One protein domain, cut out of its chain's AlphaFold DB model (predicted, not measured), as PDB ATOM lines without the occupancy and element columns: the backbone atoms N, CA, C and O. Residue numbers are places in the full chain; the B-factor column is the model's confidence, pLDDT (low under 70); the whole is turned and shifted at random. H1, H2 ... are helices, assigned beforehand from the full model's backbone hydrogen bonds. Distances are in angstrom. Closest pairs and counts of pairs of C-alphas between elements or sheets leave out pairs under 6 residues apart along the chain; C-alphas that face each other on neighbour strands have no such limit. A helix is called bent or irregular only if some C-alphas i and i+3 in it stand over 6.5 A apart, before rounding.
ATOM      1  N   SER A   6     131.855 115.910 193.470       74.44
ATOM      2  CA  SER A   6     132.563 115.445 192.270       74.44
ATOM      3  C   SER A   6     133.294 116.552 191.507       74.44
ATOM      4  O   SER A   6     134.324 116.273 190.909       74.44
ATOM      5  N   PHE A   7     132.824 117.807 191.539       74.69
ATOM      6  CA  PHE A   7     133.581 118.914 190.930       74.69
ATOM      7  C   PHE A   7     134.839 119.263 191.722       74.69
ATOM      8  O   PHE A   7     135.825 119.685 191.130       74.69
ATOM      9  N   LEU A   8     134.806 119.091 193.046       74.44
ATOM     10  CA  LEU A   8     135.981 119.286 193.888       74.44
ATOM     11  C   LEU A   8     137.014 118.190 193.613       74.44
ATOM     12  O   LEU A   8     138.168 118.509 193.368       74.44
ATOM     13  N   THR A   9     136.577 116.930 193.522       80.12
ATOM     14  CA  THR A   9     137.445 115.811 193.126       80.12
ATOM     15  C   THR A   9     138.094 116.051 191.760       80.12
ATOM     16  O   THR A   9     139.311 115.971 191.640       80.12
ATOM     17  N   ALA A  10     137.310 116.435 190.747       84.44
ATOM     18  CA  ALA A  10     137.843 116.722 189.413       84.44
ATOM     19  C   ALA A  10     138.818 117.914 189.404       84.44
ATOM     20  O   ALA A  10     139.782 117.927 188.643       84.44
ATOM     21  N   ALA A  11     138.583 118.930 190.239       85.56
ATOM     22  CA  ALA A  11     139.494 120.061 190.367       85.56
ATOM     23  C   ALA A  11     140.835 119.639 190.993       85.56
ATOM     24  O   ALA A  11     141.896 120.005 190.486       85.56
ATOM     25  N   GLU A  12     140.796 118.824 192.045       84.50
ATOM     26  CA  GLU A  12     141.998 118.296 192.696       84.50
ATOM     27  C   GLU A  12     142.819 117.410 191.746       84.50
ATOM     28  O   GLU A  12     144.046 117.530 191.712       84.50
ATOM     29  N   GLU A  13     142.168 116.598 190.903       88.50
ATOM     30  CA  GLU A  13     142.829 115.782 189.868       88.50
ATOM     31  C   GLU A  13     143.674 116.624 188.897       88.50
ATOM     32  O   GLU A  13     144.775 116.222 188.510       88.50
ATOM     33  N   VAL A  14     143.198 117.818 188.530       89.94
ATOM     34  CA  VAL A  14     143.928 118.744 187.644       89.94
ATOM     35  C   VAL A  14     144.851 119.704 188.405       89.94
ATOM     36  O   VAL A  14     145.465 120.589 187.808       89.94
ATOM     37  N   GLY A  15     145.004 119.517 189.718       92.56
ATOM     38  CA  GLY A  15     145.902 120.300 190.562       92.56
ATOM     39  C   GLY A  15     145.388 121.697 190.904       92.56
ATOM     40  O   GLY A  15     146.197 122.578 191.216       92.56
ATOM     41  N   LEU A  16     144.070 121.896 190.860       92.56
ATOM     42  CA  LEU A  16     143.390 123.062 191.410       92.56
ATOM     43  C   LEU A  16     143.067 122.823 192.887       92.56
ATOM     44  O   LEU A  16     142.556 121.771 193.261       92.56
ATOM     45  N   VAL A  17     143.334 123.819 193.724       90.62
ATOM     46  CA  VAL A  17     143.127 123.756 195.173       90.62
ATOM     47  C   VAL A  17     142.332 124.958 195.663       90.62
ATOM     48  O   VAL A  17     142.286 126.016 195.025       90.62
ATOM     49  N   TRP A  18     141.679 124.784 196.809       86.25
ATOM     50  CA  TRP A  18     141.086 125.905 197.525       86.25
ATOM     51  C   TRP A  18     142.207 126.788 198.095       86.25
ATOM     52  O   TRP A  18     143.139 126.234 198.673       86.25
ATOM     53  N   PRO A  19     142.149 128.125 197.960       85.81
ATOM     54  CA  PRO A  19     143.177 128.987 198.529       85.81
ATOM     55  C   PRO A  19     143.170 128.923 200.059       85.81
ATOM     56  O   PRO A  19     142.106 128.974 200.687       85.81
ATOM     57  N   ASP A  20     144.354 128.873 200.664       83.38
ATOM     58  CA  ASP A  20     144.491 128.883 202.118       83.38
ATOM     59  C   ASP A  20     143.866 130.150 202.718       83.38
ATOM     60  O   ASP A  20     144.087 131.268 202.253       83.38
ATOM     61  N   GLY A  21     143.037 129.970 203.748       83.44
ATOM     62  CA  GLY A  21     142.348 131.069 204.431       83.44
ATOM     63  C   GLY A  21     141.172 131.694 203.667       83.44
ATOM     64  O   GLY A  21     140.526 132.591 204.209       83.44
ATOM     65  N   ALA A  22     140.840 131.236 202.454       82.50
ATOM     66  CA  ALA A  22     139.684 131.756 201.724       82.50
ATOM     67  C   ALA A  22     138.354 131.282 202.341       82.50
ATOM     68  O   ALA A  22     138.125 130.085 202.540       82.50
ATOM     69  N   GLU A  23     137.445 132.225 202.602       82.31
ATOM     70  CA  GLU A  23     136.126 131.932 203.165       82.31
ATOM     71  C   GLU A  23     135.231 131.200 202.152       82.31
ATOM     72  O   GLU A  23     135.110 131.580 200.982       82.31
ATOM     73  N   ARG A  24     134.546 130.147 202.613       78.56
ATOM     74  CA  ARG A  24     133.553 129.440 201.797       78.56
ATOM     75  C   ARG A  24     132.288 130.279 201.660       78.56
ATOM     76  O   ARG A  24     131.565 130.508 202.623       78.56
ATOM     77  N   VAL A  25     131.962 130.666 200.430       78.62
ATOM     78  CA  VAL A  25     130.745 131.434 200.146       78.62
ATOM     79  C   VAL A  25     129.519 130.521 200.174       78.62
ATOM     80  O   VAL A  25     129.364 129.636 199.330       78.62
ATOM     81  N   LYS A  26     128.594 130.763 201.108       72.75
ATOM     82  CA  LYS A  26     127.341 130.000 201.219       72.75
ATOM     83  C   LYS A  26     126.571 130.007 199.890       72.75
ATOM     84  O   LYS A  26     126.265 131.058 199.337       72.75
ATOM     85  N   GLY A  27     126.238 128.819 199.387       72.50
ATOM     86  CA  GLY A  27     125.513 128.644 198.122       72.50
ATOM     87  C   GLY A  27     126.388 128.622 196.862       72.50
ATOM     88  O   GLY A  27     125.857 128.355 195.786       72.50
ATOM     89  N   LYS A  28     127.707 128.829 196.978       69.94
ATOM     90  CA  LYS A  28     128.684 128.575 195.909       69.94
ATOM     91  C   LYS A  28     129.564 127.397 196.331       69.94
ATOM     92  O   LYS A  28     130.081 127.410 197.440       69.94
ATOM     93  N   GLY A  29     129.717 126.370 195.492       72.31
ATOM     94  CA  GLY A  29     130.525 125.206 195.880       72.31
ATOM     95  C   GLY A  29     132.028 125.470 195.804       72.31
ATOM     96  O   GLY A  29     132.670 125.567 196.845       72.31
ATOM     97  N   PHE A  30     132.586 125.622 194.596       75.75
ATOM     98  CA  PHE A  30     134.035 125.781 194.395       75.75
ATOM     99  C   PHE A  30     134.402 127.012 193.537       75.75
ATOM    100  O   PHE A  30     134.931 126.868 192.434       75.75
ATOM    101  N   PRO A  31     134.047 128.240 193.968       74.50
ATOM    102  CA  PRO A  31     134.382 129.441 193.210       74.50
ATOM    103  C   PRO A  31     135.877 129.778 193.321       74.50
ATOM    104  O   PRO A  31     136.406 129.851 194.423       74.50
ATOM    105  N   ASN A  32     136.507 130.080 192.183       81.00
ATOM    106  CA  ASN A  32     137.855 130.662 192.085       81.00
ATOM    107  C   ASN A  32     138.985 129.827 192.726       81.00
ATOM    108  O   ASN A  32     139.670 130.319 193.624       81.00
ATOM    109  N   PRO A  33     139.208 128.581 192.283       87.88
ATOM    110  CA  PRO A  33     140.368 127.836 192.740       87.88
ATOM    111  C   PRO A  33     141.684 128.427 192.244       87.88
ATOM    112  O   PRO A  33     141.727 129.150 191.246       87.88
ATOM    113  N   VAL A  34     142.765 128.052 192.918       91.56
ATOM    114  CA  VAL A  34     144.137 128.397 192.535       91.56
ATOM    115  C   VAL A  34     144.908 127.148 192.127       91.56
ATOM    116  O   VAL A  34     144.563 126.036 192.517       91.56
ATOM    117  N   LEU A  35     145.963 127.319 191.331       93.94
ATOM    118  CA  LEU A  35     146.883 126.227 191.022       93.94
ATOM    119  C   LEU A  35     147.692 125.854 192.268       93.94
ATOM    120  O   LEU A  35     148.290 126.730 192.894       93.94
ATOM    121  N   SER A  36     147.761 124.559 192.568       94.31
ATOM    122  CA  SER A  36     148.770 123.988 193.467       94.31
ATOM    123  C   SER A  36     150.190 124.276 192.970       94.31
ATOM    124  O   SER A  36     150.409 124.487 191.775       94.31
ATOM    125  N   ASP A  37     151.183 124.195 193.856       94.25
ATOM    126  CA  ASP A  37     152.594 124.391 193.489       94.25
ATOM    127  C   ASP A  37     153.067 123.406 192.414       94.25
ATOM    128  O   ASP A  37     153.782 123.778 191.481       94.25
ATOM    129  N   ALA A  38     152.624 122.147 192.497       94.25
ATOM    130  CA  ALA A  38     152.942 121.127 191.503       94.25
ATOM    131  C   ALA A  38     152.344 121.462 190.127       94.25
ATOM    132  O   ALA A  38     153.040 121.358 189.114       94.25
ATOM    133  N   ALA A  39     151.080 121.900 190.083       95.31
ATOM    134  CA  ALA A  39     150.434 122.325 188.842       95.31
ATOM    135  C   ALA A  39     151.075 123.600 188.282       95.31
ATOM    136  O   ALA A  39     151.361 123.671 187.089       95.31
ATOM    137  N   ARG A  40     151.395 124.572 189.144       95.56
ATOM    138  CA  ARG A  40     152.109 125.796 188.761       95.56
ATOM    139  C   ARG A  40     153.467 125.481 188.145       95.56
ATOM    140  O   ARG A  40     153.795 126.036 187.104       95.56
ATOM    141  N   LYS A  41     154.237 124.565 188.741       96.81
ATOM    142  CA  LYS A  41     155.530 124.133 188.194       96.81
ATOM    143  C   LYS A  41     155.368 123.427 186.848       96.81
ATOM    144  O   LYS A  41     156.145 123.689 185.936       96.81
ATOM    145  N   ARG A  42     154.368 122.549 186.721       96.12
ATOM    146  CA  ARG A  42     154.066 121.827 185.474       96.12
ATOM    147  C   ARG A  42     153.726 122.785 184.329       96.12
ATOM    148  O   ARG A  42     154.211 122.580 183.225       96.12
ATOM    149  N   HIS A  43     152.931 123.814 184.614       96.12
ATOM    150  CA  HIS A  43     152.431 124.773 183.626       96.12
ATOM    151  C   HIS A  43     153.244 126.067 183.546       96.12
ATOM    152  O   HIS A  43     152.821 127.002 182.878       96.12
ATOM    153  N   ALA A  44     154.404 126.158 184.203       97.00
ATOM    154  CA  ALA A  44     155.207 127.381 184.202       97.00
ATOM    155  C   ALA A  44     155.536 127.902 182.784       97.00
ATOM    156  O   ALA A  44     155.391 129.105 182.573       97.00
ATOM    157  N   PRO A  45     155.902 127.054 181.798       97.62
ATOM    158  CA  PRO A  45     156.121 127.518 180.426       97.62
ATOM    159  C   PRO A  45     154.852 128.090 179.782       97.62
ATOM    160  O   PRO A  45     154.905 129.144 179.156       97.62
ATOM    161  N   ASP A  46     153.711 127.423 179.975       97.25
ATOM    162  CA  ASP A  46     152.423 127.849 179.420       97.25
ATOM    163  C   ASP A  46     151.975 129.179 180.031       97.25
ATOM    164  O   ASP A  46     151.517 130.071 179.324       97.25
ATOM    165  N   LEU A  47     152.129 129.327 181.351       96.31
ATOM    166  CA  LEU A  47     151.783 130.548 182.072       96.31
ATOM    167  C   LEU A  47     152.602 131.738 181.565       96.31
ATOM    168  O   LEU A  47     152.019 132.782 181.300       96.31
ATOM    169  N   LEU A  48     153.910 131.564 181.357       97.31
ATOM    170  CA  LEU A  48     154.768 132.612 180.792       97.31
ATOM    171  C   LEU A  48     154.351 132.982 179.365       97.31
ATOM    172  O   LEU A  48     154.224 134.164 179.050       97.31
ATOM    173  N   ALA A  49     154.085 131.986 178.517       97.50
ATOM    174  CA  ALA A  49     153.623 132.228 177.152       97.50
ATOM    175  C   ALA A  49     152.283 132.985 177.129       97.50
ATOM    176  O   ALA A  49     152.079 133.883 176.310       97.50
ATOM    177  N   LEU A  50     151.371 132.650 178.046       96.88
ATOM    178  CA  LEU A  50     150.091 133.337 178.199       96.88
ATOM    179  C   LEU A  50     150.262 134.769 178.720       96.88
ATOM    180  O   LEU A  50     149.640 135.682 178.178       96.88
ATOM    181  N   GLU A  51     151.100 134.981 179.735       96.81
ATOM    182  CA  GLU A  51     151.406 136.311 180.281       96.81
ATOM    183  C   GLU A  51     151.984 137.253 179.215       96.81
ATOM    184  O   GLU A  51     151.640 138.435 179.198       96.81
ATOM    185  N   GLU A  52     152.794 136.729 178.293       97.00
ATOM    186  CA  GLU A  52     153.344 137.486 177.167       97.00
ATOM    187  C   GLU A  52     152.279 137.813 176.105       97.00
ATOM    188  O   GLU A  52     152.166 138.959 175.662       97.00
ATOM    189  N   ILE A  53     151.476 136.826 175.693       97.12
ATOM    190  CA  ILE A  53     150.617 136.967 174.508       97.12
ATOM    191  C   ILE A  53     149.253 137.609 174.799       97.12
ATOM    192  O   ILE A  53     148.707 138.309 173.943       97.12
ATOM    193  N   ILE A  54     148.689 137.406 175.997       96.56
ATOM    194  CA  ILE A  54     147.371 137.941 176.376       96.56
ATOM    195  C   ILE A  54     147.271 139.461 176.171       96.56
ATOM    196  O   ILE A  54     146.323 139.881 175.503       96.56
ATOM    197  N   PRO A  55     148.190 140.308 176.680       96.00
ATOM    198  CA  PRO A  55     148.069 141.757 176.511       96.00
ATOM    199  C   PRO A  55     148.179 142.206 175.048       96.00
ATOM    200  O   PRO A  55     147.631 143.250 174.700       96.00
ATOM    201  N   LEU A  56     148.845 141.423 174.195       96.38
ATOM    202  CA  LEU A  56     148.992 141.715 172.769       96.38
ATOM    203  C   LEU A  56     147.729 141.364 171.980       96.38
ATOM    204  O   LEU A  56     147.350 142.094 171.072       96.38
ATOM    205  N   VAL A  57     147.067 140.256 172.320       95.25
ATOM    206  CA  VAL A  57     145.921 139.743 171.551       95.25
ATOM    207  C   VAL A  57     144.594 140.313 172.048       95.25
ATOM    208  O   VAL A  57     143.720 140.614 171.237       95.25
ATOM    209  N   LEU A  58     144.428 140.491 173.362       92.19
ATOM    210  CA  LEU A  58     143.152 140.884 173.970       92.19
ATOM    211  C   LEU A  58     142.530 142.171 173.381       92.19
ATOM    212  O   LEU A  58     141.317 142.162 173.169       92.19
ATOM    213  N   PRO A  59     143.290 143.238 173.050       94.19
ATOM    214  CA  PRO A  59     142.734 144.443 172.422       94.19
ATOM    215  C   PRO A  59     142.116 144.215 171.036       94.19
ATOM    216  O   PRO A  59     141.343 145.047 170.566       94.19
ATOM    217  N   HIS A  60     142.470 143.111 170.377       93.62
ATOM    218  CA  HIS A  60     142.028 142.769 169.027       93.62
ATOM    219  C   HIS A  60     140.939 141.689 169.006       93.62
ATOM    220  O   HIS A  60     140.465 141.323 167.932       93.62
ATOM    221  N   LEU A  61     140.536 141.167 170.169       90.62
ATOM    222  CA  LEU A  61     139.441 140.208 170.264       90.62
ATOM    223  C   LEU A  61     138.105 140.941 170.367       90.62
ATOM    224  O   LEU A  61     137.832 141.653 171.334       90.62
TER     225      LEU A  61
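This is residues 6 to 61 of the 111 residues of an uncharacterized protein of Streptomyces antibioticus (UniProt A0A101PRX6). The model is an open arch: the long helix H3 makes one leg and sticks out freely, the short helix H2 sits at the top of the arch, and the other leg is made by the small helix H1 and the long looping stretch of residues 14 to 36. The tip of that loop, residues 23 to 28, also sticks out. The printed part has 56 residues, with three named helices in the order H1, H2, H3 and no named strand; its class is all helix. It is loose, with a radius of gyration of the C-alphas of 14.4 A and spans of 37 by 25 by 22 A.

H3, residues 44 to 60, is the longest helix, 25.3 A from C-alpha 44 at (155.207, 127.381, 184.202) to C-alpha 60 at (142.028, 142.769, 169.027). It has a kink of 45 degrees near residue 54 and is only just irregular: C-alphas 56 and 59 are 6.8 A apart. H2 holds residues 37 to 42 and measures 8.5 A. H1, residues 6 to 13, measures 10.5 A and begins with C-alpha 6 at (132.563, 115.445, 192.270).

H3 touches no helix, and residues 44 to 61, of which 44 to 60 belong to H3, stand free. H2 and H3 meet only through their link. H1 is apart from H2 and from H3. Residues 16 to 17 form a short antiparallel pairing with residues 34 to 35. Every O i to N i+4 pair is within hydrogen-bond range in H1 and H2; in H3, 9 of 13 are.

The two C-alphas farthest apart, those of Lys 26 and Leu 56, are 37.6 A apart. Without the stretches that stand free, the body has 32 residues and spans 26 by 22 by 10 A. The link from H1 to H2 is long, with 23 residues, and that from H2 to H3 is tight, with 1. The printed part has no cut. Its mean pLDDT is 88.5, and residue 28 is under 70.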